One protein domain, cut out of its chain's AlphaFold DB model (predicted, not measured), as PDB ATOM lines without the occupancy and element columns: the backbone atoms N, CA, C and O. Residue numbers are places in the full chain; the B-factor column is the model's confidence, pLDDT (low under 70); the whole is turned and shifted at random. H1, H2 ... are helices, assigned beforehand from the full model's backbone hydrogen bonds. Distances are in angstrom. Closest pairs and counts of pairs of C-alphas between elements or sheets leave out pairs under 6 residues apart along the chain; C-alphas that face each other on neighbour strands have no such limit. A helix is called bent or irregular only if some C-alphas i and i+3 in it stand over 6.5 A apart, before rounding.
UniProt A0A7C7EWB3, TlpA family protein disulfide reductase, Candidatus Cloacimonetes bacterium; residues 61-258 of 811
ATOM      1  N   GLU A  61     364.964 261.217 204.671       89.81
ATOM      2  CA  GLU A  61     364.053 262.232 205.240       89.81
ATOM      3  C   GLU A  61     363.178 262.938 204.177       89.81
ATOM      4  O   GLU A  61     362.071 263.391 204.471       89.81
ATOM      5  N   GLN A  62     363.674 263.081 202.939       87.81
ATOM      6  CA  GLN A  62     362.903 263.657 201.829       87.81
ATOM      7  C   GLN A  62     361.933 262.645 201.219       87.81
ATOM      8  O   GLN A  62     360.811 263.031 200.899       87.81
ATOM      9  N   GLY A  63     362.340 261.380 201.090       89.50
ATOM     10  CA  GLY A  63     361.455 260.278 200.728       89.50
ATOM     11  C   GLY A  63     360.309 260.146 201.728       89.50
ATOM     12  O   GLY A  63     359.151 260.208 201.321       89.50
ATOM     13  N   ASP A  64     360.624 260.086 203.024       92.62
ATOM     14  CA  ASP A  64     359.645 259.927 204.104       92.62
ATOM     15  C   ASP A  64     358.617 261.067 204.081       92.62
ATOM     16  O   ASP A  64     357.414 260.847 204.191       92.62
ATOM     17  N   ALA A  65     359.073 262.307 203.868       92.06
ATOM     18  CA  ALA A  65     358.194 263.469 203.763       92.06
ATOM     19  C   ALA A  65     357.301 263.454 202.506       92.06
ATOM     20  O   ALA A  65     356.191 263.990 202.548       92.06
ATOM     21  N   VAL A  66     357.763 262.873 201.393       92.44
ATOM     22  CA  VAL A  66     356.965 262.712 200.164       92.44
ATOM     23  C   VAL A  66     355.910 261.624 200.353       92.44
ATOM     24  O   VAL A  66     354.739 261.879 200.072       92.44
ATOM     25  N   PHE A  67     356.293 260.461 200.885       94.06
ATOM     26  CA  PHE A  67     355.363 259.375 201.194       94.06
ATOM     27  C   PHE A  67     354.327 259.800 202.244       94.06
ATOM     28  O   PHE A  67     353.133 259.730 201.969       94.06
ATOM     29  N   ALA A  68     354.737 260.360 203.386       93.75
ATOM     30  CA  ALA A  68     353.813 260.838 204.420       93.75
ATOM     31  C   ALA A  68     352.814 261.893 203.903       93.75
ATOM     32  O   ALA A  68     351.669 261.947 204.357       93.75
ATOM     33  N   GLN A  69     353.223 262.742 202.951       92.81
ATOM     34  CA  GLN A  69     352.326 263.713 202.323       92.81
ATOM     35  C   GLN A  69     351.391 263.054 201.292       92.81
ATOM     36  O   GLN A  69     350.226 263.442 201.223       92.81
ATOM     37  N   PHE A  70     351.847 262.040 200.550       94.75
ATOM     38  CA  PHE A  70     350.988 261.238 199.670       94.75
ATOM     39  C   PHE A  70     349.930 260.459 200.460       94.75
ATOM     40  O   PHE A  70     348.744 260.614 200.184       94.75
ATOM     41  N   MET A  71     350.335 259.720 201.500       93.44
ATOM     42  CA  MET A  71     349.435 258.965 202.385       93.44
ATOM     43  C   MET A  71     348.348 259.845 203.015       93.44
ATOM     44  O   MET A  71     347.215 259.426 203.258       93.44
ATOM     45  N   LYS A  72     348.690 261.108 203.274       92.06
ATOM     46  CA  LYS A  72     347.759 262.099 203.795       92.06
ATOM     47  C   LYS A  72     346.752 262.584 202.753       92.06
ATOM     48  O   LYS A  72     345.582 262.730 203.104       92.06
ATOM     49  N   ASP A  73     347.198 262.835 201.525       91.50
ATOM     50  CA  ASP A  73     346.383 263.415 200.450       91.50
ATOM     51  C   ASP A  73     345.600 262.367 199.631       91.50
ATOM     52  O   ASP A  73     344.650 262.736 198.940       91.50
ATOM     53  N   CYS A  74     345.978 261.085 199.688       91.19
ATOM     54  CA  CYS A  74     345.263 259.978 199.051       91.19
ATOM     55  C   CYS A  74     344.195 259.402 199.991       91.19
ATOM     56  O   CYS A  74     344.504 259.087 201.136       91.19
ATOM     57  N   ASP A  75     342.957 259.257 199.516       87.25
ATOM     58  CA  ASP A  75     341.840 258.627 200.247       87.25
ATOM     59  C   ASP A  75     341.354 257.320 199.577       87.25
ATOM     60  O   ASP A  75     340.405 256.700 200.049       87.25
ATOM     61  N   ASP A  76     342.000 256.911 198.483       88.75
ATOM     62  CA  ASP A  76     341.802 255.621 197.814       88.75
ATOM     63  C   ASP A  76     342.628 254.552 198.546       88.75
ATOM     64  O   ASP A  76     343.841 254.721 198.688       88.75
ATOM     65  N   LEU A  77     341.973 253.510 199.070       87.88
ATOM     66  CA  LEU A  77     342.626 252.498 199.909       87.88
ATOM     67  C   LEU A  77     343.560 251.591 199.108       87.88
ATOM     68  O   LEU A  77     344.691 251.396 199.537       87.88
ATOM     69  N   THR A  78     343.150 251.141 197.920       84.81
ATOM     70  CA  THR A  78     343.970 250.269 197.065       84.81
ATOM     71  C   THR A  78     345.284 250.977 196.702       84.81
ATOM     72  O   THR A  78     346.371 250.423 196.849       84.81
ATOM     73  N   VAL A  79     345.216 252.272 196.370       88.06
ATOM     74  CA  VAL A  79     346.402 253.107 196.096       88.06
ATOM     75  C   VAL A  79     347.237 253.421 197.356       88.06
ATOM     76  O   VAL A  79     348.437 253.695 197.257       88.06
ATOM     77  N   LEU A  80     346.632 253.413 198.549       91.25
ATOM     78  CA  LEU A  80     347.346 253.557 199.824       91.25
ATOM     79  C   LEU A  80     348.089 252.272 200.212       91.25
ATOM     80  O   LEU A  80     349.209 252.372 200.702       91.25
ATOM     81  N   GLU A  81     347.501 251.101 199.971       88.31
ATOM     82  CA  GLU A  81     348.115 249.778 200.171       88.31
ATOM     83  C   GLU A  81     349.347 249.626 199.268       88.31
ATOM     84  O   GLU A  81     350.460 249.433 199.759       88.31
ATOM     85  N   ASP A  82     349.185 249.893 197.967       88.19
ATOM     86  CA  ASP A  82     350.262 249.945 196.968       88.19
ATOM     87  C   ASP A  82     351.417 250.890 197.359       88.19
ATOM     88  O   ASP A  82     352.576 250.684 196.976       88.19
ATOM     89  N   ALA A  83     351.116 251.974 198.084       92.00
ATOM     90  CA  ALA A  83     352.103 252.931 198.577       92.00
ATOM     91  C   ALA A  83     352.713 252.533 199.929       92.00
ATOM     92  O   ALA A  83     353.872 252.868 200.179       92.00
ATOM     93  N   ALA A  84     351.972 251.828 200.784       91.56
ATOM     94  CA  ALA A  84     352.458 251.279 202.045       91.56
ATOM     95  C   ALA A  84     353.457 250.157 201.774       91.56
ATOM     96  O   ALA A  84     354.594 250.249 202.227       91.56
ATOM     97  N   TYR A  85     353.076 249.187 200.937       88.62
ATOM     98  CA  TYR A  85     353.944 248.104 200.480       88.62
ATOM     99  C   TYR A  85     355.237 248.649 199.860       88.62
ATOM    100  O   TYR A  85     356.337 248.291 200.278       88.62
ATOM    101  N   LEU A  86     355.123 249.618 198.943       90.69
ATOM    102  CA  LEU A  86     356.282 250.262 198.322       90.69
ATOM    103  C   LEU A  86     357.187 250.984 199.341       90.69
ATOM    104  O   LEU A  86     358.406 250.984 199.180       90.69
ATOM    105  N   TRP A  87     356.631 251.622 200.376       92.81
ATOM    106  CA  TRP A  87     357.442 252.248 201.429       92.81
ATOM    107  C   TRP A  87     358.104 251.192 202.324       92.81
ATOM    108  O   TRP A  87     359.285 251.329 202.646       92.81
ATOM    109  N   GLY A  88     357.374 250.128 202.666       88.75
ATOM    110  CA  GLY A  88     357.854 248.979 203.428       88.75
ATOM    111  C   GLY A  88     359.025 248.267 202.750       88.75
ATOM    112  O   GLY A  88     360.039 248.032 203.397       88.75
ATOM    113  N   GLU A  89     358.947 248.027 201.438       88.00
ATOM    114  CA  GLU A  89     360.039 247.461 200.630       88.00
ATOM    115  C   GLU A  89     361.323 248.309 200.685       88.00
ATOM    116  O   GLU A  89     362.423 247.791 200.879       88.00
ATOM    117  N   TYR A  90     361.206 249.633 200.516       86.81
ATOM    118  CA  TYR A  90     362.374 250.521 200.455       86.81
ATOM    119  C   TYR A  90     362.931 250.931 201.828       86.81
ATOM    120  O   TYR A  90     364.116 251.263 201.927       86.81
ATOM    121  N   ALA A  91     362.095 250.993 202.869       88.88
ATOM    122  CA  ALA A  91     362.462 251.513 204.186       88.88
ATOM    123  C   ALA A  91     361.538 250.983 205.312       88.88
ATOM    124  O   ALA A  91     360.823 251.774 205.938       88.88
ATOM    125  N   PRO A  92     361.579 249.675 205.632       89.12
ATOM    126  CA  PRO A  92     360.583 249.022 206.490       89.12
ATOM    127  C   PRO A  92     360.515 249.607 207.906       89.12
ATOM    128  O   PRO A  92     359.431 249.887 208.411       89.12
ATOM    129  N   GLU A  93     361.665 249.874 208.535       90.44
ATOM    130  CA  GLU A  93     361.716 250.496 209.868       90.44
ATOM    131  C   GLU A  93     361.121 251.916 209.869       90.44
ATOM    132  O   GLU A  93     360.422 252.290 210.805       90.44
ATOM    133  N   ARG A  94     361.340 252.699 208.801       92.56
ATOM    134  CA  ARG A  94     360.845 254.086 208.701       92.56
ATOM    135  C   ARG A  94     359.349 254.149 208.445       92.56
ATOM    136  O   ARG A  94     358.682 255.010 209.014       92.56
ATOM    137  N   TYR A  95     358.839 253.246 207.606       93.00
ATOM    138  CA  TYR A  95     357.405 253.083 207.425       93.00
ATOM    139  C   TYR A  95     356.747 252.723 208.762       93.00
ATOM    140  O   TYR A  95     355.843 253.442 209.182       93.00
ATOM    141  N   ARG A  96     357.270 251.712 209.478       90.62
ATOM    142  CA  ARG A  96     356.764 251.272 210.789       90.62
ATOM    143  C   ARG A  96     356.752 252.392 211.834       90.62
ATOM    144  O   ARG A  96     355.697 252.668 212.404       90.62
ATOM    145  N   ASP A  97     357.877 253.087 212.020       92.62
ATOM    146  CA  ASP A  97     357.985 254.250 212.915       92.62
ATOM    147  C   ASP A  97     356.952 255.337 212.561       92.62
ATOM    148  O   ASP A  97     356.335 255.952 213.438       92.62
ATOM    149  N   TRP A  98     356.746 255.594 211.262       94.69
ATOM    150  CA  TRP A  98     355.761 256.566 210.798       94.69
ATOM    151  C   TRP A  98     354.328 256.111 211.096       94.69
ATOM    152  O   TRP A  98     353.580 256.897 211.692       94.69
ATOM    153  N   ILE A  99     353.948 254.881 210.731       93.38
ATOM    154  CA  ILE A  99     352.574 254.388 210.890       93.38
ATOM    155  C   ILE A  99     352.194 254.232 212.374       93.38
ATOM    156  O   ILE A  99     351.089 254.629 212.754       93.38
ATOM    157  N   GLU A 100     353.124 253.819 213.247       91.19
ATOM    158  CA  GLU A 100     352.929 253.829 214.707       91.19
ATOM    159  C   GLU A 100     352.690 255.264 215.210       91.19
ATOM    160  O   GLU A 100     351.744 255.544 215.953       91.19
ATOM    161  N   SER A 101     353.502 256.225 214.747       93.06
ATOM    162  CA  SER A 101     353.377 257.620 215.184       93.06
ATOM    163  C   SER A 101     352.018 258.234 214.826       93.06
ATOM    164  O   SER A 101     351.438 258.939 215.657       93.06
ATOM    165  N   VAL A 102     351.473 257.937 213.638       92.62
ATOM    166  CA  VAL A 102     350.175 258.471 213.188       92.62
ATOM    167  C   VAL A 102     348.968 257.662 213.671       92.62
ATOM    168  O   VAL A 102     347.852 258.158 213.542       92.62
ATOM    169  N   THR A 103     349.150 256.481 214.266       89.69
ATOM    170  CA  THR A 103     348.066 255.710 214.916       89.69
ATOM    171  C   THR A 103     348.055 255.826 216.443       89.69
ATOM    172  O   THR A 103     347.060 255.487 217.081       89.69
ATOM    173  N   SER A 104     349.104 256.404 217.040       87.50
ATOM    174  CA  SER A 104     349.173 256.703 218.479       87.50
ATOM    175  C   SER A 104     348.133 257.724 218.990       87.50
ATOM    176  O   SER A 104     347.882 257.795 220.197       87.50
ATOM    177  N   ASP A 105     347.513 258.503 218.095       86.25
ATOM    178  CA  ASP A 105     346.417 259.433 218.396       86.25
ATOM    179  C   ASP A 105     345.063 258.804 218.023       86.25
ATOM    180  O   ASP A 105     344.842 258.380 216.890       86.25
ATOM    181  N   ALA A 106     344.133 258.762 218.978       79.62
ATOM    182  CA  ALA A 106     342.810 258.168 218.795       79.62
ATOM    183  C   ALA A 106     341.893 258.976 217.855       79.62
ATOM    184  O   ALA A 106     340.918 258.424 217.352       79.62
ATOM    185  N   ASP A 107     342.196 260.258 217.608       86.94
ATOM    186  CA  ASP A 107     341.461 261.104 216.655       86.94
ATOM    187  C   ASP A 107     341.999 260.977 215.204       86.94
ATOM    188  O   ASP A 107     341.585 261.724 214.308       86.94
ATOM    189  N   SER A 108     342.930 260.049 214.946       89.69
ATOM    190  CA  SER A 108     343.549 259.865 213.630       89.69
ATOM    191  C   SER A 108     342.591 259.343 212.544       89.69
ATOM    192  O   SER A 108     341.663 258.584 212.829       89.69
ATOM    193  N   PRO A 109     342.818 259.701 211.261       92.81
ATOM    194  CA  PRO A 109     342.065 259.158 210.134       92.81
ATOM    195  C   PRO A 109     342.064 257.626 210.097       92.81
ATOM    196  O   PRO A 109     343.118 256.994 210.162       92.81
ATOM    197  N   LEU A 110     340.883 257.034 209.892       91.88
ATOM    198  CA  LEU A 110     340.693 255.578 209.899       91.88
ATOM    199  C   LEU A 110     341.563 254.828 208.878       91.88
ATOM    200  O   LEU A 110     341.923 253.683 209.125       91.88
ATOM    201  N   LYS A 111     341.963 255.481 207.778       91.94
ATOM    202  CA  LYS A 111     342.903 254.930 206.790       91.94
ATOM    203  C   LYS A 111     344.293 254.601 207.357       91.94
ATOM    204  O   LYS A 111     344.966 253.740 206.813       91.94
ATOM    205  N   TYR A 112     344.727 255.235 208.449       92.94
ATOM    206  CA  TYR A 112     345.997 254.877 209.093       92.94
ATOM    207  C   TYR A 112     345.838 253.684 210.034       92.94
ATOM    208  O   TYR A 112     346.699 252.817 210.058       92.94
ATOM    209  N   PHE A 113     344.714 253.584 210.753       90.75
ATOM    210  CA  PHE A 113     344.392 252.361 211.494       90.75
ATOM    211  C   PHE A 113     344.228 251.170 210.548       90.75
ATOM    212  O   PHE A 113     344.701 250.088 210.865       90.75
ATOM    213  N   TYR A 114     343.630 251.389 209.373       91.19
ATOM    214  CA  TYR A 114     343.576 250.411 208.292       91.19
ATOM    215  C   TYR A 114     344.978 249.895 207.931       91.19
ATOM    216  O   TYR A 114     345.265 248.738 208.205       91.19
ATOM    217  N   LEU A 115     345.870 250.768 207.445       91.19
ATOM    218  CA  LEU A 115     347.238 250.396 207.050       91.19
ATOM    219  C   LEU A 115     348.079 249.788 208.191       91.19
ATOM    220  O   LEU A 115     348.918 248.933 207.939       91.19
ATOM    221  N   TRP A 116     347.860 250.213 209.439       89.94
ATOM    222  CA  TRP A 116     348.535 249.648 210.614       89.94
ATOM    223  C   TRP A 116     348.126 248.203 210.904       89.94
ATOM    224  O   TRP A 116     348.969 247.385 211.253       89.94
ATOM    225  N   PHE A 117     346.832 247.889 210.791       87.75
ATOM    226  CA  PHE A 117     346.359 246.517 210.971       87.75
ATOM    227  C   PHE A 117     346.587 245.655 209.726       87.75
ATOM    228  O   PHE A 117     346.724 244.448 209.863       87.75
ATOM    229  N   ASP A 118     346.678 246.253 208.540       82.12
ATOM    230  CA  ASP A 118     347.052 245.562 207.303       82.12
ATOM    231  C   ASP A 118     348.508 245.053 207.371       82.12
ATOM    232  O   ASP A 118     348.768 243.881 207.113       82.12
ATOM    233  N   ASP A 119     349.430 245.894 207.867       76.62
ATOM    234  CA  ASP A 119     350.839 245.558 208.168       76.62
ATOM    235  C   ASP A 119     351.007 244.654 209.414       76.62
ATOM    236  O   ASP A 119     352.126 244.284 209.779       76.62
ATOM    237  N   ALA A 120     349.919 244.283 210.108       65.88
ATOM    238  CA  ALA A 120     350.007 243.407 211.272       65.88
ATOM    239  C   ALA A 120     350.388 241.977 210.862       65.88
ATOM    240  O   ALA A 120     349.829 241.400 209.922       65.88
ATOM    241  N   SER A 121     351.321 241.390 211.614       62.53
ATOM    242  CA  SER A 121     351.897 240.075 211.325       62.53
ATOM    243  C   SER A 121     350.939 238.904 211.540       62.53
ATOM    244  O   SER A 121     351.164 237.858 210.944       62.53
ATOM    245  N   ASP A 122     349.897 239.052 212.368       75.75
ATOM    246  CA  ASP A 122     348.956 237.972 212.678       75.75
ATOM    247  C   ASP A 122     347.545 238.219 212.118       75.75
ATOM    248  O   ASP A 122     346.955 239.299 212.227       75.75
ATOM    249  N   GLN A 123     346.995 237.160 211.527       78.50
ATOM    250  CA  GLN A 123     345.711 237.136 210.833       78.50
ATOM    251  C   GLN A 123     344.530 237.485 211.758       78.50
ATOM    252  O   GLN A 123     343.641 238.274 211.415       78.50
ATOM    253  N   LEU A 124     344.558 236.945 212.979       83.62
ATOM    254  CA  LEU A 124     343.518 237.115 213.990       83.62
ATOM    255  C   LEU A 124     343.388 238.579 214.451       83.62
ATOM    256  O   LEU A 124     342.270 239.064 214.660       83.62
ATOM    257  N   SER A 125     344.492 239.321 214.563       84.75
ATOM    258  CA  SER A 125     344.474 240.764 214.828       84.75
ATOM    259  C   SER A 125     343.806 241.553 213.705       84.75
ATOM    260  O   SER A 125     343.015 242.449 214.016       84.75
ATOM    261  N   ARG A 126     344.032 241.205 212.425       87.50
ATOM    262  CA  ARG A 126     343.349 241.860 211.286       87.50
ATOM    263  C   ARG A 126     341.838 241.671 211.368       87.50
ATOM    264  O   ARG A 126     341.095 242.652 211.333       87.50
ATOM    265  N   ILE A 127     341.390 240.430 211.580       89.25
ATOM    266  CA  ILE A 127     339.969 240.077 211.732       89.25
ATOM    267  C   ILE A 127     339.345 240.838 212.912       89.25
ATOM    268  O   ILE A 127     338.316 241.502 212.763       89.25
ATOM    269  N   ASN A 128     339.975 240.796 214.091       90.50
ATOM    270  CA  ASN A 128     339.454 241.440 215.299       90.50
ATOM    271  C   ASN A 128     339.414 242.974 215.188       90.50
ATOM    272  O   ASN A 128     338.443 243.602 215.628       90.50
ATOM    273  N   ALA A 129     340.439 243.586 214.590       91.00
ATOM    274  CA  ALA A 129     340.481 245.020 214.334       91.00
ATOM    275  C   ALA A 129     339.446 245.438 213.282       91.00
ATOM    276  O   ALA A 129     338.705 246.397 213.510       91.00
ATOM    277  N   GLY A 130     339.337 244.689 212.182       93.81
ATOM    278  CA  GLY A 130     338.340 244.888 211.134       93.81
ATOM    279  C   GLY A 130     336.914 244.819 211.678       93.81
ATOM    280  O   GLY A 130     336.148 245.771 211.511       93.81
ATOM    281  N   ARG A 131     336.594 243.770 212.449       95.19
ATOM    282  CA  ARG A 131     335.298 243.597 213.125       95.19
ATOM    283  C   ARG A 131     334.969 244.783 214.027       95.19
ATOM    284  O   ARG A 131     333.858 245.309 213.980       95.19
ATOM    285  N   LYS A 132     335.934 245.253 214.824       94.19
ATOM    286  CA  LYS A 132     335.746 246.428 215.684       94.19
ATOM    287  C   LYS A 132     335.525 247.708 214.871       94.19
ATOM    288  O   LYS A 132     334.593 248.451 215.159       94.19
ATOM    289  N   LEU A 133     336.338 247.955 213.845       93.88
ATOM    290  CA  LEU A 133     336.210 249.130 212.978       93.88
ATOM    291  C   LEU A 133     334.872 249.139 212.225       93.88
ATOM    292  O   LEU A 133     334.251 250.191 212.116       93.88
ATOM    293  N   ALA A 134     334.386 247.981 211.773       96.00
ATOM    294  CA  ALA A 134     333.079 247.841 211.136       96.00
ATOM    295  C   ALA A 134     331.905 248.043 212.121       96.00
ATOM    296  O   ALA A 134     330.851 248.537 211.724       96.00
ATOM    297  N   GLN A 135     332.074 247.709 213.406       95.81
ATOM    298  CA  GLN A 135     331.086 247.990 214.460       95.81
ATOM    299  C   GLN A 135     331.055 249.472 214.867       95.81
ATOM    300  O   GLN A 135     329.973 250.050 214.991       95.81
ATOM    301  N   ASP A 136     332.225 250.083 215.076       94.81
ATOM    302  CA  ASP A 136     332.357 251.476 215.519       94.81
ATOM    303  C   ASP A 136     332.070 252.475 214.371       94.81
ATOM    304  O   ASP A 136     331.530 253.561 214.608       94.81
ATOM    305  N   TYR A 137     332.371 252.100 213.118       94.50
ATOM    306  CA  TYR A 137     332.260 252.948 211.922       94.50
ATOM    307  C   TYR A 137     331.571 252.234 210.728       94.50
ATOM    308  O   TYR A 137     332.145 252.156 209.643       94.50
ATOM    309  N   PRO A 138     330.309 251.773 210.859       94.00
ATOM    310  CA  PRO A 138     329.624 250.920 209.866       94.00
ATOM    311  C   PRO A 138     329.331 251.580 208.506       94.00
ATOM    312  O   PRO A 138     328.883 250.917 207.572       94.00
ATOM    313  N   ASP A 139     329.545 252.891 208.379       93.75
ATOM    314  CA  ASP A 139     329.438 253.636 207.117       93.75
ATOM    315  C   ASP A 139     330.822 253.877 206.462       93.75
ATOM    316  O   ASP A 139     330.949 254.729 205.585       93.75
ATOM    317  N   GLN A 140     331.879 253.181 206.907       93.62
ATOM    318  CA  GLN A 140     333.256 253.281 206.404       93.62
ATOM    319  C   GLN A 140     333.780 251.895 206.002       93.62
ATOM    320  O   GLN A 140     333.589 250.925 206.729       93.62
ATOM    321  N   VAL A 141     334.458 251.800 204.855       93.62
ATOM    322  CA  VAL A 141     334.804 250.501 204.245       93.62
ATOM    323  C   VAL A 141     335.973 249.777 204.930       93.62
ATOM    324  O   VAL A 141     336.017 248.551 204.944       93.62
ATOM    325  N   VAL A 142     336.880 250.527 205.568       92.88
ATOM    326  CA  VAL A 142     338.149 250.031 206.143       92.88
ATOM    327  C   VAL A 142     338.012 248.803 207.047       92.88
ATOM    328  O   VAL A 142     338.841 247.902 206.974       92.88
ATOM    329  N   GLY A 143     336.976 248.746 207.891       93.81
ATOM    330  CA  GLY A 143     336.773 247.614 208.796       93.81
ATOM    331  C   GLY A 143     336.385 246.347 208.041       93.81
ATOM    332  O   GLY A 143     336.925 245.279 208.302       93.81
ATOM    333  N   TYR A 144     335.510 246.489 207.045       95.38
ATOM    334  CA  TYR A 144     335.063 245.387 206.201       95.38
ATOM    335  C   TYR A 144     336.180 244.865 205.284       95.38
ATOM    336  O   TYR A 144     336.330 243.653 205.149       95.38
ATOM    337  N   ARG A 145     337.004 245.759 204.711       91.75
ATOM    338  CA  ARG A 145     338.169 245.368 203.900       91.75
ATOM    339  C   ARG A 145     339.198 244.595 204.735       91.75
ATOM    340  O   ARG A 145     339.598 243.518 204.313       91.75
ATOM    341  N   LEU A 146     339.532 245.062 205.947       90.88
ATOM    342  CA  LEU A 146     340.402 244.321 206.883       90.88
ATOM    343  C   LEU A 146     339.867 242.933 207.240       90.88
ATOM    344  O   LEU A 146     340.657 242.011 207.402       90.88
ATOM    345  N   MET A 147     338.545 242.773 207.373       90.94
ATOM    346  CA  MET A 147     337.961 241.451 207.611       90.94
ATOM    347  C   MET A 147     338.174 240.532 206.409       90.94
ATOM    348  O   MET A 147     338.674 239.435 206.601       90.94
ATOM    349  N   VAL A 148     337.863 240.973 205.182       89.25
ATOM    350  CA  VAL A 148     338.099 240.155 203.974       89.25
ATOM    351  C   VAL A 148     339.571 239.765 203.859       89.25
ATOM    352  O   VAL A 148     339.865 238.576 203.838       89.25
ATOM    353  N   LYS A 149     340.493 240.736 203.888       84.75
ATOM    354  CA  LYS A 149     341.942 240.477 203.819       84.75
ATOM    355  C   LYS A 149     342.402 239.525 204.929       84.75
ATOM    356  O   LYS A 149     343.118 238.561 204.675       84.75
ATOM    357  N   GLY A 150     341.896 239.736 206.147       84.00
ATOM    358  CA  GLY A 150     342.140 238.883 207.306       84.00
ATOM    359  C   GLY A 150     341.643 237.442 207.165       84.00
ATOM    360  O   GLY A 150     342.225 236.570 207.788       84.00
ATOM    361  N   TYR A 151     340.628 237.141 206.356       81.81
ATOM    362  CA  TYR A 151     340.202 235.752 206.134       81.81
ATOM    363  C   TYR A 151     340.772 235.114 204.858       81.81
ATOM    364  O   TYR A 151     340.714 233.895 204.757       81.81
ATOM    365  N   PHE A 152     341.301 235.895 203.906       75.12
ATOM    366  CA  PHE A 152     341.557 235.408 202.539       75.12
ATOM    367  C   PHE A 152     342.981 235.553 201.988       75.12
ATOM    368  O   PHE A 152     343.330 234.791 201.098       75.12
ATOM    369  N   GLU A 153     343.808 236.495 202.453       69.06
ATOM    370  CA  GLU A 153     345.121 236.724 201.805       69.06
ATOM    371  C   GLU A 153     346.219 235.740 202.219       69.06
ATOM    372  O   GLU A 153     347.184 235.560 201.485       69.06
ATOM    373  N   ASN A 154     346.070 235.108 203.383       58.84
ATOM    374  CA  ASN A 154     347.024 234.153 203.950       58.84
ATOM    375  C   ASN A 154     346.273 232.864 204.310       58.84
ATOM    376  O   ASN A 154     346.108 232.540 205.486       58.84
ATOM    377  N   TYR A 155     345.707 232.208 203.300       54.75
ATOM    378  CA  TYR A 155     344.934 230.982 203.452       54.75
ATOM    379  C   TYR A 155     345.657 229.833 202.715       54.75
ATOM    380  O   TYR A 155     346.033 230.051 201.561       54.75
ATOM    381  N   PRO A 156     345.856 228.640 203.320       54.03
ATOM    382  CA  PRO A 156     345.335 228.175 204.612       54.03
ATOM    383  C   PRO A 156     346.028 228.781 205.857       54.03
ATOM    384  O   PRO A 156     347.149 229.278 205.779       54.03
ATOM    385  N   PRO A 157     345.357 228.774 207.026       52.62
ATOM    386  CA  PRO A 157     345.778 229.501 208.225       52.62
ATOM    387  C   PRO A 157     346.705 228.686 209.160       52.62
ATOM    388  O   PRO A 157     346.490 228.636 210.373       52.62
ATOM    389  N   GLU A 158     347.737 228.054 208.600       49.19
ATOM    390  CA  GLU A 158     348.551 227.007 209.254       49.19
ATOM    391  C   GLU A 158     349.360 227.477 210.483       49.19
ATOM    392  O   GLU A 158     349.617 226.692 211.392       49.19
ATOM    393  N   ASP A 159     349.706 228.767 210.565       51.31
ATOM    394  CA  ASP A 159     350.505 229.336 211.667       51.31
ATOM    395  C   ASP A 159     349.679 229.862 212.867       51.31
ATOM    396  O   ASP A 159     350.252 230.188 213.913       51.31
ATOM    397  N   TYR A 160     348.353 230.035 212.733       53.91
ATOM    398  CA  TYR A 160     347.581 230.912 213.643       53.91
ATOM    399  C   TYR A 160     346.294 230.334 214.245       53.91
ATOM    400  O   TYR A 160     345.767 230.936 215.188       53.91
ATOM    401  N   PHE A 161     345.782 229.208 213.749       57.19
ATOM    402  CA  PHE A 161     344.564 228.576 214.265       57.19
ATOM    403  C   PHE A 161     344.828 227.093 214.559       57.19
ATOM    404  O   PHE A 161     345.476 226.417 213.773       57.19
ATOM    405  N   GLU A 162     344.354 226.598 215.711       55.06
ATOM    406  CA  GLU A 162     344.605 225.209 216.155       55.06
ATOM    407  C   GLU A 162     343.891 224.168 215.274       55.06
ATOM    408  O   GLU A 162     344.353 223.035 215.163       55.06
ATOM    409  N   ASP A 163     342.783 224.560 214.639       66.25
ATOM    410  CA  ASP A 163     342.016 223.755 213.694       66.25
ATOM    411  C   ASP A 163     341.242 224.639 212.702       66.25
ATOM    412  O   ASP A 163     341.069 225.851 212.885       66.25
ATOM    413  N   TYR A 164     340.764 224.008 211.627       70.44
ATOM    414  CA  TYR A 164     339.994 224.684 210.593       70.44
ATOM    415  C   TYR A 164     338.548 225.008 211.025       70.44
ATOM    416  O   TYR A 164     338.014 226.059 210.658       70.44
ATOM    417  N   GLU A 165     337.927 224.166 211.861       78.19
ATOM    418  CA  GLU A 165     336.556 224.369 212.361       78.19
ATOM    419  C   GLU A 165     336.407 225.725 213.073       78.19
ATOM    420  O   GLU A 165     335.439 226.453 212.840       78.19
ATOM    421  N   THR A 166     337.407 226.125 213.862       80.25
ATOM    422  CA  THR A 166     337.461 227.420 214.555       80.25
ATOM    423  C   THR A 166     337.368 228.606 213.586       80.25
ATOM    424  O   THR A 166     336.702 229.606 213.878       80.25
ATOM    425  N   VAL A 167     338.001 228.509 212.413       78.81
ATOM    426  CA  VAL A 167     337.965 229.559 211.381       78.81
ATOM    427  C   VAL A 167     336.579 229.634 210.741       78.81
ATOM    428  O   VAL A 167     336.051 230.738 210.572       78.81
ATOM    429  N   ILE A 168     335.947 228.485 210.470       80.88
ATOM    430  CA  ILE A 168     334.556 228.411 209.998       80.88
ATOM    431  C   ILE A 168     333.602 229.044 211.019       80.88
ATOM    432  O   ILE A 168     332.785 229.890 210.652       80.88
ATOM    433  N   GLU A 169     333.695 228.675 212.303       86.25
ATOM    434  CA  GLU A 169     332.825 229.221 213.353       86.25
ATOM    435  C   GLU A 169     332.942 230.748 213.449       86.25
ATOM    436  O   GLU A 169     331.943 231.449 213.657       86.25
ATOM    437  N   MET A 170     334.155 231.284 213.291       87.44
ATOM    438  CA  MET A 170     334.394 232.725 213.263       87.44
ATOM    439  C   MET A 170     333.835 233.390 211.996       87.44
ATOM    440  O   MET A 170     333.162 234.420 212.105       87.44
ATOM    441  N   LEU A 171     334.025 232.788 210.817       87.62
ATOM    442  CA  LEU A 171     333.437 233.251 209.553       87.62
ATOM    443  C   LEU A 171     331.910 233.312 209.632       87.62
ATOM    444  O   LEU A 171     331.324 234.342 209.299       87.62
ATOM    445  N   GLN A 172     331.268 232.259 210.146       88.88
ATOM    446  CA  GLN A 172     329.817 232.183 210.335       88.88
ATOM    447  C   GLN A 172     329.286 233.292 211.256       88.88
ATOM    448  O   GLN A 172     328.250 233.901 210.970       88.88
ATOM    449  N   GLN A 173     330.004 233.605 212.342       92.94
ATOM    450  CA  GLN A 173     329.673 234.730 213.227       92.94
ATOM    451  C   GLN A 173     329.798 236.089 212.519       92.94
ATOM    452  O   GLN A 173     329.032 237.012 212.817       92.94
ATOM    453  N   ASP A 174     330.728 236.206 211.570       94.69
ATOM    454  CA  ASP A 174     331.039 237.435 210.847       94.69
ATOM    455  C   ASP A 174     330.276 237.623 209.516       94.69
ATOM    456  O   ASP A 174     330.307 238.723 208.955       94.69
ATOM    457  N   LEU A 175     329.491 236.639 209.051       94.50
ATOM    458  CA  LEU A 175     328.628 236.745 207.853       94.50
ATOM    459  C   LEU A 175     327.796 238.035 207.738       94.50
ATOM    460  O   LEU A 175     327.700 238.580 206.630       94.50
ATOM    461  N   PRO A 176     327.220 238.600 208.822       96.56
ATOM    462  CA  PRO A 176     326.517 239.875 208.742       96.56
ATOM    463  C   PRO A 176     327.404 241.038 208.273       96.56
ATOM    464  O   PRO A 176     326.893 241.957 207.628       96.56
ATOM    465  N   PHE A 177     328.711 241.016 208.558       97.00
ATOM    466  CA  PHE A 177     329.653 242.029 208.080       97.00
ATOM    467  C   PHE A 177     329.922 241.875 206.583       97.00
ATOM    468  O   PHE A 177     329.825 242.870 205.869       97.00
ATOM    469  N   PHE A 178     330.159 240.656 206.086       95.75
ATOM    470  CA  PHE A 178     330.376 240.407 204.654       95.75
ATOM    471  C   PHE A 178     329.162 240.787 203.798       95.75
ATOM    472  O   PHE A 178     329.304 241.520 202.819       95.75
ATOM    473  N   ASN A 179     327.949 240.420 204.227       96.38
ATOM    474  CA  ASN A 179     326.715 240.864 203.571       96.38
ATOM    475  C   ASN A 179     326.599 242.401 203.576       96.38
ATOM    476  O   ASN A 179     326.320 243.030 202.557       96.38
ATOM    477  N   THR A 180     326.878 243.035 204.722       96.94
ATOM    478  CA  THR A 180     326.847 244.500 204.841       96.94
ATOM    479  C   THR A 180     327.872 245.174 203.922       96.94
ATOM    480  O   THR A 180     327.564 246.219 203.349       96.94
ATOM    481  N   TYR A 181     329.055 244.577 203.746       97.00
ATOM    482  CA  TYR A 181     330.087 245.053 202.829       97.00
ATOM    483  C   TYR A 181     329.580 245.018 201.381       97.00
ATOM    484  O   TYR A 181     329.430 246.067 200.745       97.00
ATOM    485  N   TYR A 182     329.227 243.819 200.916       95.62
ATOM    486  CA  TYR A 182     328.758 243.543 199.561       95.62
ATOM    487  C   TYR A 182     327.579 244.445 199.148       95.62
ATOM    488  O   TYR A 182     327.567 245.006 198.051       95.62
ATOM    489  N   GLN A 183     326.623 244.671 200.057       95.06
ATOM    490  CA  GLN A 183     325.418 245.469 199.796       95.06
ATOM    491  C   GLN A 183     325.616 246.997 199.842       95.06
ATOM    492  O   GLN A 183     324.756 247.721 199.336       95.06
ATOM    493  N   ARG A 184     326.666 247.527 200.496       94.94
ATOM    494  CA  ARG A 184     326.777 248.981 200.776       94.94
ATOM    495  C   ARG A 184     327.900 249.699 200.037       94.94
ATOM    496  O   ARG A 184     327.740 250.887 199.757       94.94
ATOM    497  N   PHE A 185     329.007 249.028 199.726       92.94
ATOM    498  CA  PHE A 185     330.213 249.677 199.200       92.94
ATOM    499  C   PHE A 185     330.412 249.369 197.709       92.94
ATOM    500  O   PHE A 185     331.373 248.722 197.307       92.94
ATOM    501  N   GLU A 186     329.465 249.809 196.870       86.75
ATOM    502  CA  GLU A 186     329.589 249.684 195.410       86.75
ATOM    503  C   GLU A 186     330.841 250.407 194.887       86.75
ATOM    504  O   GLU A 186     331.035 251.594 195.156       86.75
ATOM    505  N   GLY A 187     331.650 249.701 194.091       80.69
ATOM    506  CA  GLY A 187     332.888 250.228 193.511       80.69
ATOM    507  C   GLY A 187     334.146 250.045 194.367       80.69
ATOM    508  O   GLY A 187     335.178 250.578 193.983       80.69
ATOM    509  N   ASP A 188     334.069 249.319 195.488       87.62
ATOM    510  CA  ASP A 188     335.245 248.837 196.223       87.62
ATOM    511  C   ASP A 188     335.653 247.433 195.738       87.62
ATOM    512  O   ASP A 188     334.796 246.551 195.634       87.62
ATOM    513  N   ASP A 189     336.943 247.228 195.452       79.00
ATOM    514  CA  ASP A 189     337.469 246.026 194.786       79.00
ATOM    515  C   ASP A 189     337.203 244.721 195.562       79.00
ATOM    516  O   ASP A 189     336.852 243.705 194.966       79.00
ATOM    517  N   TYR A 190     337.294 244.749 196.897       87.06
ATOM    518  CA  TYR A 190     337.155 243.550 197.743       87.06
ATOM    519  C   TYR A 190     335.699 243.218 198.111       87.06
ATOM    520  O   TYR A 190     335.432 242.195 198.749       87.06
ATOM    521  N   ARG A 191     334.725 244.059 197.730       91.19
ATOM    522  CA  ARG A 191     333.310 243.840 198.085       91.19
ATOM    523  C   ARG A 191     332.744 242.558 197.453       91.19
ATOM    524  O   ARG A 191     331.828 241.958 198.006       91.19
ATOM    525  N   ASP A 192     333.236 242.191 196.268       91.44
ATOM    526  CA  ASP A 192     332.714 241.064 195.491       91.44
ATOM    527  C   ASP A 192     333.226 239.742 196.101       91.44
ATOM    528  O   ASP A 192     332.447 238.803 196.243       91.44
ATOM    529  N   VAL A 193     334.463 239.726 196.621       89.62
ATOM    530  CA  VAL A 193     334.997 238.650 197.481       89.62
ATOM    531  C   VAL A 193     334.141 238.490 198.743       89.62
ATOM    532  O   VAL A 193     333.733 237.381 199.076       89.62
ATOM    533  N   ALA A 194     333.763 239.591 199.410       92.19
ATOM    534  CA  ALA A 194     332.832 239.533 200.544       92.19
ATOM    535  C   ALA A 194     331.454 238.959 200.160       92.19
ATOM    536  O   ALA A 194     330.840 238.247 200.953       92.19
ATOM    537  N   GLY A 195     330.970 239.248 198.949       93.31
ATOM    538  CA  GLY A 195     329.748 238.655 198.403       93.31
ATOM    539  C   GLY A 195     329.878 237.145 198.200       93.31
ATOM    540  O   GLY A 195     328.995 236.403 198.620       93.31
ATOM    541  N   ILE A 196     330.995 236.689 197.627       91.00
ATOM    542  CA  ILE A 196     331.322 235.266 197.464       91.00
ATOM    543  C   ILE A 196     331.355 234.556 198.824       91.00
ATOM    544  O   ILE A 196     330.596 233.607 199.009       91.00
ATOM    545  N   ILE A 197     332.134 235.059 199.792       89.06
ATOM    546  CA  ILE A 197     332.205 234.517 201.163       89.06
ATOM    547  C   ILE A 197     330.803 234.420 201.766       89.06
ATOM    548  O   ILE A 197     330.403 233.365 202.253       89.06
ATOM    549  N   TYR A 198     330.034 235.512 201.712       93.38
ATOM    550  CA  TYR A 198     328.689 235.539 202.270       93.38
ATOM    551  C   TYR A 198     327.781 234.470 201.652       93.38
ATOM    552  O   TYR A 198     327.076 233.784 202.388       93.38
ATOM    553  N   HIS A 199     327.791 234.325 200.325       93.25
ATOM    554  CA  HIS A 199     326.908 233.394 199.633       93.25
ATOM    555  C   HIS A 199     327.345 231.930 199.781       93.25
ATOM    556  O   HIS A 199     326.472 231.089 199.971       93.25
ATOM    557  N   VAL A 200     328.646 231.611 199.776       89.50
ATOM    558  CA  VAL A 200     329.139 230.240 200.028       89.50
ATOM    559  C   VAL A 200     328.725 229.773 201.426       89.50
ATOM    560  O   VAL A 200     327.963 228.819 201.561       89.50
ATOM    561  N   TYR A 201     329.099 230.523 202.466       88.69
ATOM    562  CA  TYR A 201     328.777 230.192 203.861       88.69
ATOM    563  C   TYR A 201     327.300 230.412 204.251       88.69
ATOM    564  O   TYR A 201     326.926 230.164 205.398       88.69
ATOM    565  N   SER A 202     326.453 230.877 203.324       90.31
ATOM    566  CA  SER A 202     324.988 230.922 203.490       90.31
ATOM    567  C   SER A 202     324.254 229.858 202.661       90.31
ATOM    568  O   SER A 202     323.033 229.942 202.549       90.31
ATOM    569  N   GLU A 203     324.965 228.886 202.073       88.12
ATOM    570  CA  GLU A 203     324.413 227.846 201.180       88.12
ATOM    571  C   GLU A 203     323.741 228.415 199.901       88.12
ATOM    572  O   GLU A 203     322.888 227.786 199.276       88.12
ATOM    573  N   GLU A 204     324.137 229.618 199.469       90.50
ATOM    574  CA  GLU A 204     323.645 230.318 198.270       90.50
ATOM    575  C   GLU A 204     324.683 230.295 197.122       90.50
ATOM    576  O   GLU A 204     324.848 231.281 196.398       90.50
ATOM    577  N   THR A 205     325.397 229.176 196.945       85.31
ATOM    578  CA  THR A 205     326.569 229.031 196.050       85.31
ATOM    579  C   THR A 205     326.337 229.473 194.598       85.31
ATOM    580  O   THR A 205     327.227 230.090 194.013       85.31
ATOM    581  N   GLU A 206     325.134 229.296 194.030       90.06
ATOM    582  CA  GLU A 206     324.771 229.837 192.701       90.06
ATOM    583  C   GLU A 206     325.013 231.357 192.583       90.06
ATOM    584  O   GLU A 206     325.337 231.860 191.503       90.06
ATOM    585  N   SER A 207     324.848 232.106 193.677       93.19
ATOM    586  CA  SER A 207     325.085 233.555 193.717       93.19
ATOM    587  C   SER A 207     326.579 233.878 193.784       93.19
ATOM    588  O   SER A 207     327.018 234.826 193.136       93.19
ATOM    589  N   ALA A 208     327.370 233.074 194.503       91.69
ATOM    590  CA  ALA A 208     328.827 233.199 194.528       91.69
ATOM    591  C   ALA A 208     329.433 232.944 193.135       91.69
ATOM    592  O   ALA A 208     330.217 233.759 192.647       91.69
ATOM    593  N   VAL A 209     328.983 231.887 192.447       91.25
ATOM    594  CA  VAL A 209     329.378 231.571 191.063       91.25
ATOM    595  C   VAL A 209     329.036 232.717 190.104       91.25
ATOM    596  O   VAL A 209     329.874 233.118 189.298       91.25
ATOM    597  N   GLN A 210     327.848 233.322 190.220       93.81
ATOM    598  CA  GLN A 210     327.479 234.486 189.401       93.81
ATOM    599  C   GLN A 210     328.387 235.703 189.639       93.81
ATOM    600  O   GLN A 210     328.691 236.425 188.688       93.81
ATOM    601  N   ILE A 211     328.825 235.943 190.881       92.44
ATOM    602  CA  ILE A 211     329.774 237.023 191.191       92.44
ATOM    603  C   ILE A 211     331.136 236.722 190.553       92.44
ATOM    604  O   ILE A 211     331.679 237.594 189.871       92.44
ATOM    605  N   LEU A 212     331.642 235.491 190.694       89.50
ATOM    606  CA  LEU A 212     332.894 235.045 190.076       89.50
ATOM    607  C   LEU A 212     332.863 235.182 188.546       89.50
ATOM    608  O   LEU A 212     333.757 235.805 187.981       89.50
ATOM    609  N   GLU A 213     331.824 234.680 187.866       90.31
ATOM    610  CA  GLU A 213     331.684 234.804 186.406       90.31
ATOM    611  C   GLU A 213     331.734 236.267 185.935       90.31
ATOM    612  O   GLU A 213     332.337 236.590 184.905       90.31
ATOM    613  N   ILE A 214     331.062 237.166 186.663       90.69
ATOM    614  CA  ILE A 214     331.022 238.595 186.340       90.69
ATOM    615  C   ILE A 214     332.396 239.228 186.577       90.69
ATOM    616  O   ILE A 214     332.860 239.994 185.730       90.69
ATOM    617  N   ALA A 215     333.056 238.904 187.690       88.25
ATOM    618  CA  ALA A 215     334.396 239.379 188.008       88.25
ATOM    619  C   ALA A 215     335.420 238.918 186.956       88.25
ATOM    620  O   ALA A 215     336.145 239.747 186.406       88.25
ATOM    621  N   TYR A 216     335.402 237.632 186.596       86.81
ATOM    622  CA  TYR A 216     336.308 237.016 185.624       86.81
ATOM    623  C   TYR A 216     336.152 237.639 184.233       86.81
ATOM    624  O   TYR A 216     337.111 238.160 183.661       86.81
ATOM    625  N   ARG A 217     334.913 237.737 183.725       87.06
ATOM    626  CA  ARG A 217     334.626 238.381 182.426       87.06
ATOM    627  C   ARG A 217     334.979 239.872 182.393       87.06
ATOM    628  O   ARG A 217     335.292 240.397 181.323       87.06
ATOM    629  N   ASN A 218     334.930 240.559 183.535       88.62
ATOM    630  CA  ASN A 218     335.351 241.957 183.660       88.62
ATOM    631  C   ASN A 218     336.859 242.124 183.907       88.62
ATOM    632  O   ASN A 218     337.337 243.257 183.842       88.62
ATOM    633  N   LYS A 219     337.597 241.031 184.159       85.50
ATOM    634  CA  LYS A 219     338.996 241.029 184.617       85.50
ATOM    635  C   LYS A 219     339.177 241.869 185.882       85.50
ATOM    636  O   LYS A 219     339.978 242.801 185.917       85.50
ATOM    637  N   ALA A 220     338.357 241.580 186.892       83.69
ATOM    638  CA  ALA A 220     338.452 242.214 188.198       83.69
ATOM    639  C   ALA A 220     339.835 241.954 188.811       83.69
ATOM    640  O   ALA A 220     340.287 240.814 188.854       83.69
ATOM    641  N   GLN A 221     340.490 243.015 189.287       77.69
ATOM    642  CA  GLN A 221     341.888 242.968 189.721       77.69
ATOM    643  C   GLN A 221     342.119 242.005 190.897       77.69
ATOM    644  O   GLN A 221     343.168 241.380 190.975       77.69
ATOM    645  N   TRP A 222     341.110 241.811 191.755       78.50
ATOM    646  CA  TRP A 222     341.194 240.900 192.898       78.50
ATOM    647  C   TRP A 222     341.401 239.426 192.515       78.50
ATOM    648  O   TRP A 222     341.882 238.663 193.344       78.50
ATOM    649  N   LEU A 223     341.106 239.021 191.273       77.50
ATOM    650  CA  LEU A 223     341.388 237.664 190.780       77.50
ATOM    651  C   LEU A 223     342.887 237.392 190.580       77.50
ATOM    652  O   LEU A 223     343.281 236.240 190.459       77.50
ATOM    653  N   GLU A 224     343.726 238.433 190.549       70.25
ATOM    654  CA  GLU A 224     345.187 238.286 190.597       70.25
ATOM    655  C   GLU A 224     345.701 238.077 192.038       70.25
ATOM    656  O   GLU A 224     346.883 237.797 192.226       70.25
ATOM    657  N   TRP A 225     344.840 238.247 193.052       65.12
ATOM    658  CA  TRP A 225     345.192 238.228 194.483       65.12
ATOM    659  C   TRP A 225     344.522 237.090 195.258       65.12
ATOM    660  O   TRP A 225     345.083 236.597 196.230       65.12
ATOM    661  N   VAL A 226     343.320 236.687 194.845       65.25
ATOM    662  CA  VAL A 226     342.559 235.583 195.432       65.25
ATOM    663  C   VAL A 226     342.528 234.442 194.432       65.25
ATOM    664  O   VAL A 226     341.744 234.468 193.482       65.25
ATOM    665  N   ASP A 227     343.355 233.429 194.672       64.94
ATOM    666  CA  ASP A 227     343.226 232.171 193.952       64.94
ATOM    667  C   ASP A 227     342.044 231.383 194.521       64.94
ATOM    668  O   ASP A 227     342.102 230.845 195.628       64.94
ATOM    669  N   ALA A 228     340.948 231.337 193.763       62.34
ATOM    670  CA  ALA A 228     339.744 230.613 194.151       62.34
ATOM    671  C   ALA A 228     339.968 229.094 194.257       62.34
ATOM    672  O   ALA A 228     339.160 228.431 194.901       62.34
ATOM    673  N   ALA A 229     341.039 228.552 193.661       59.72
ATOM    674  CA  ALA A 229     341.411 227.150 193.815       59.72
ATOM    675  C   ALA A 229     341.920 226.847 195.237       59.72
ATOM    676  O   ALA A 229     341.558 225.830 195.813       59.72
ATOM    677  N   ARG A 230     342.669 227.765 195.859       63.97
ATOM    678  CA  ARG A 230     343.293 227.571 197.184       63.97
ATOM    679  C   ARG A 230     342.327 227.665 198.371       63.97
ATOM    680  O   ARG A 230     342.758 227.655 199.523       63.97
ATOM    681  N   VAL A 231     341.026 227.808 198.124       65.44
ATOM    682  CA  VAL A 231     340.036 228.064 199.173       65.44
ATOM    683  C   VAL A 231     339.441 226.753 199.678       65.44
ATOM    684  O   VAL A 231     338.481 226.231 199.117       65.44
ATOM    685  N   GLN A 232     340.001 226.256 200.778       65.12
ATOM    686  CA  GLN A 232     339.533 225.043 201.448       65.12
ATOM    687  C   GLN A 232     338.343 225.314 202.402       65.12
ATOM    688  O   GLN A 232     338.186 226.436 202.905       65.12
ATOM    689  N   PRO A 233     337.492 224.302 202.658       73.81
ATOM    690  CA  PRO A 233     337.608 222.928 202.218       73.81
ATOM    691  C   PRO A 233     336.726 222.696 200.978       73.81
ATOM    692  O   PRO A 233     335.739 223.419 200.746       73.81
ATOM    693  N   VAL A 234     337.080 221.707 200.164       79.44
ATOM    694  CA  VAL A 234     336.384 221.432 198.901       79.44
ATOM    695  C   VAL A 234     334.872 221.268 199.101       79.44
ATOM    696  O   VAL A 234     334.104 221.826 198.323       79.44
ATOM    697  N   GLU A 235     334.397 220.635 200.173       81.25
ATOM    698  CA  GLU A 235     332.969 220.351 200.399       81.25
ATOM    699  C   GLU A 235     332.106 221.615 200.562       81.25
ATOM    700  O   GLU A 235     330.899 221.571 200.318       81.25
ATOM    701  N   MET A 236     332.694 222.763 200.930       82.62
ATOM    702  CA  MET A 236     331.985 224.055 200.924       82.62
ATOM    703  C   MET A 236     332.182 224.838 199.622       82.62
ATOM    704  O   MET A 236     331.275 225.554 199.190       82.62
ATOM    705  N   TRP A 237     333.353 224.727 198.991       86.19
ATOM    706  CA  TRP A 237     333.754 225.581 197.869       86.19
ATOM    707  C   TRP A 237     333.626 224.920 196.486       86.19
ATOM    708  O   TRP A 237     333.753 225.613 195.475       86.19
ATOM    709  N   HIS A 238     333.282 223.629 196.410       88.50
ATOM    710  CA  HIS A 238     333.308 222.806 195.193       88.50
ATOM    711  C   HIS A 238     332.566 223.403 193.986       88.50
ATOM    712  O   HIS A 238     333.032 223.256 192.857       88.50
ATOM    713  N   GLU A 239     331.422 224.074 194.178       89.25
ATOM    714  CA  GLU A 239     330.693 224.731 193.077       89.25
ATOM    715  C   GLU A 239     331.462 225.930 192.511       89.25
ATOM    716  O   GLU A 239     331.452 226.162 191.300       89.25
ATOM    717  N   LEU A 240     332.138 226.691 193.377       87.31
ATOM    718  CA  LEU A 240     332.915 227.860 192.981       87.31
ATOM    719  C   LEU A 240     334.232 227.448 192.322       87.31
ATOM    720  O   LEU A 240     334.554 227.965 191.254       87.31
ATOM    721  N   ILE A 241     334.944 226.491 192.925       86.88
ATOM    722  CA  ILE A 241     336.180 225.918 192.380       86.88
ATOM    723  C   ILE A 241     335.883 225.301 191.008       86.88
ATOM    724  O   ILE A 241     336.534 225.645 190.025       86.88
ATOM    725  N   TYR A 242     334.831 224.482 190.894       89.56
ATOM    726  CA  TYR A 242     334.410 223.910 189.613       89.56
ATOM    727  C   TYR A 242     334.129 224.992 188.561       89.56
ATOM    728  O   TYR A 242     334.632 224.906 187.443       89.56
ATOM    729  N   ALA A 243     333.371 226.038 188.907       89.38
ATOM    730  CA  ALA A 243     333.106 227.139 187.984       89.38
ATOM    731  C   ALA A 243     334.390 227.872 187.554       89.38
ATOM    732  O   ALA A 243     334.520 228.229 186.384       89.38
ATOM    733  N   TYR A 244     335.348 228.065 188.466       86.31
ATOM    734  CA  TYR A 244     336.645 228.671 188.168       86.31
ATOM    735  C   TYR A 244     337.476 227.818 187.199       86.31
ATOM    736  O   TYR A 244     337.914 228.325 186.166       86.31
ATOM    737  N   LEU A 245     337.607 226.512 187.464       84.38
ATOM    738  CA  LEU A 245     338.316 225.570 186.588       84.38
ATOM    739  C   LEU A 245     337.713 225.552 185.172       84.38
ATOM    740  O   LEU A 245     338.444 225.634 184.186       84.38
ATOM    741  N   MET A 246     336.381 225.528 185.054       87.94
ATOM    742  CA  MET A 246     335.703 225.562 183.748       87.94
ATOM    743  C   MET A 246     335.944 226.879 182.986       87.94
ATOM    744  O   MET A 246     336.052 226.861 181.760       87.94
ATOM    745  N   LEU A 247     336.058 228.017 183.683       86.94
ATOM    746  CA  LEU A 247     336.374 229.317 183.071       86.94
ATOM    747  C   LEU A 247     337.827 229.398 182.569       86.94
ATOM    748  O   LEU A 247     338.068 229.977 181.507       86.94
ATOM    749  N   LEU A 248     338.781 228.806 183.297       81.94
ATOM    750  CA  LEU A 248     340.180 228.695 182.859       81.94
ATOM    751  C   LEU A 248     340.300 227.820 181.602       81.94
ATOM    752  O   LEU A 248     340.959 228.212 180.635       81.94
ATOM    753  N   GLN A 249     339.600 226.678 181.587       81.75
ATOM    754  CA  GLN A 249     339.530 225.783 180.430       81.75
ATOM    755  C   GLN A 249     338.863 226.445 179.206       81.75
ATOM    756  O   GLN A 249     339.349 226.262 178.090       81.75
ATOM    757  N   GLU A 250     337.778 227.222 179.376       85.81
ATOM    758  CA  GLU A 250     337.070 227.876 178.254       85.81
ATOM    759  C   GLU A 250     337.941 228.917 177.526       85.81
ATOM    760  O   GLU A 250     337.913 228.984 176.294       85.81
ATOM    761  N   ASP A 251     338.722 229.717 178.263       83.88
ATOM    762  CA  ASP A 251     339.549 230.796 177.698       83.88
ATOM    763  C   ASP A 251     340.985 230.351 177.307       83.88
ATOM    764  O   ASP A 251     341.777 231.186 176.863       83.88
ATOM    765  N   GLU A 252     341.326 229.058 177.436       79.25
ATOM    766  CA  GLU A 252     342.683 228.495 177.231       79.25
ATOM    767  C   GLU A 252     343.765 229.219 178.078       79.25
ATOM    768  O   GLU A 252     344.881 229.483 177.616       79.25
ATOM    769  N   VAL A 253     343.430 229.585 179.323       73.88
ATOM    770  CA  VAL A 253     344.300 230.368 180.222       73.88
ATOM    771  C   VAL A 253     345.062 229.449 181.171       73.88
ATOM    772  O   VAL A 253     344.469 228.651 181.888       73.88
ATOM    773  N   THR A 254     346.388 229.603 181.223       66.06
ATOM    774  CA  THR A 254     347.216 228.956 182.249       66.06
ATOM    775  C   THR A 254     346.896 229.556 183.627       66.06
ATOM    776  O   THR A 254     346.902 230.789 183.733       66.06
ATOM    777  N   PRO A 255     346.642 228.741 184.669       67.06
ATOM    778  CA  PRO A 255     346.509 229.225 186.045       67.06
ATOM    779  C   PRO A 255     347.761 229.994 186.499       67.06
ATOM    780  O   PRO A 255     348.853 229.824 185.949       67.06
ATOM    781  N   LEU A 256     347.595 230.872 187.494       60.25
ATOM    782  CA  LEU A 256     348.690 231.688 188.038       60.25
ATOM    783  C   LEU A 256     349.722 230.839 188.797       60.25
ATOM    784  O   LEU A 256     350.914 231.142 188.736       60.25
ATOM    785  N   ASP A 257     349.255 229.779 189.455       66.94
ATOM    786  CA  ASP A 257     350.044 228.759 190.140       66.94
ATOM    787  C   ASP A 257     349.636 227.380 189.572       66.94
ATOM    788  O   ASP A 257     348.540 226.904 189.873       66.94
ATOM    789  N   PRO A 258     350.427 226.787 188.653       60.09
ATOM    790  CA  PRO A 258     350.089 225.507 188.026       60.09
ATOM    791  C   PRO A 258     350.102 224.323 188.990       60.09
ATOM    792  O   PRO A 258     349.245 223.457 188.866       60.09
TER     793      PRO A 258
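Overview. This is residues 61 to 258 of the 811 residues of the protein "TlpA family protein disulfide reductase" of Candidatus Cloacimonetes bacterium (UniProt A0A7C7EWB3). Helices follow one another round an open U: H1, H2 and H3 make one arm, H4, H5, H6, H7b and H8 the base, and H9 and H11 the other arm, with short H10 near H9. H5 and H6 pack side by side in the base, and H7a extends from H7b at the bend of H7. The printed part has 198 residues with eleven named helices, H1 to H11 in chain order, and no named strand; its class is all helix. It is compact, with a radius of gyration of the C-alphas of 17.7 A, and spans 51 by 37 by 33 A.

Arrangement. H7, residues 164 to 184, was assigned as one helix by its hydrogen bonds but is bent, with C-alphas 173 and 176 7.5 A apart; its arms H7a, residues 164 to 173, and H7b, residues 176 to 184, stand at a steep tilt of 56 degrees. H7b touches H8, residues 191 to 200, opposite ways at a steep tilt of 46 degrees; the closest C-alphas, of Tyr 182 and Arg 191, are 4.8 A apart. H7b also touches H6, residues 142 to 152, at Tyr 181 and Tyr 144, C-alphas 6.0 A apart. H6 and H5, residues 123 to 136, form a hairpin, closest at the C-alphas of Gly 143 and Gly 130, 3.9 A. H6 touches H4, residues 110 to 118, at Val 142 and Tyr 114, C-alphas 5.8 A apart. H4 touches H3, residues 92 to 103, at Phe 113 and Thr 103, C-alphas 6.0 A apart, and H2, residues 77 to 90, at Leu 115 and Glu 81, 7.0 A. H2 forms a hairpin with H1, residues 61 to 73, at a shallow tilt of 11 degrees; the closest C-alphas, of Leu 80 and Met 71, are 6.3 A apart. In the other direction, H8 forms a hairpin with H9, residues 205 to 218, closest at the C-alphas of Ile 196 and Ala 208, 4.4 A. H9 touches H11, residues 234 to 250, the same way at a shallow tilt of 31 degrees, closest at the C-alphas of Val 209 and Leu 240, 5.5 A. H10, residues 221 to 224, is close to H9 but not clearly touching, the C-alphas of Leu 223 and Tyr 216 being 7.3 A apart. Every O i to N i+4 pair is within hydrogen-bond range in H1 to H6, H7a, H7b, H8 and H9; H11 has 11 of 13, and H10 is too short for such a pair.

Along the chain. H1 begins at C-alpha 61 (364.053, 262.232, 205.240) and H11 ends at C-alpha 250 (337.070, 227.876, 178.254). H11 is 21.6 A long, H5 20.1 A, and H2 and H9 19.9 A each. H11 is irregular, with C-alphas 236 and 239 8.0 A apart, and has a kink of 37 degrees near residue 241.

Size, cuts and confidence. The C-alphas farthest apart, of Gln 62 and Glu 235, are 52.7 A apart. The printed part has no cut, and the link from H6 to H7 is long, with 11 residues. Mean pLDDT of the printed part is 85.1; residues 120 to 121, 153 to 163, 225 to 232 and 254 to 258 are under 70.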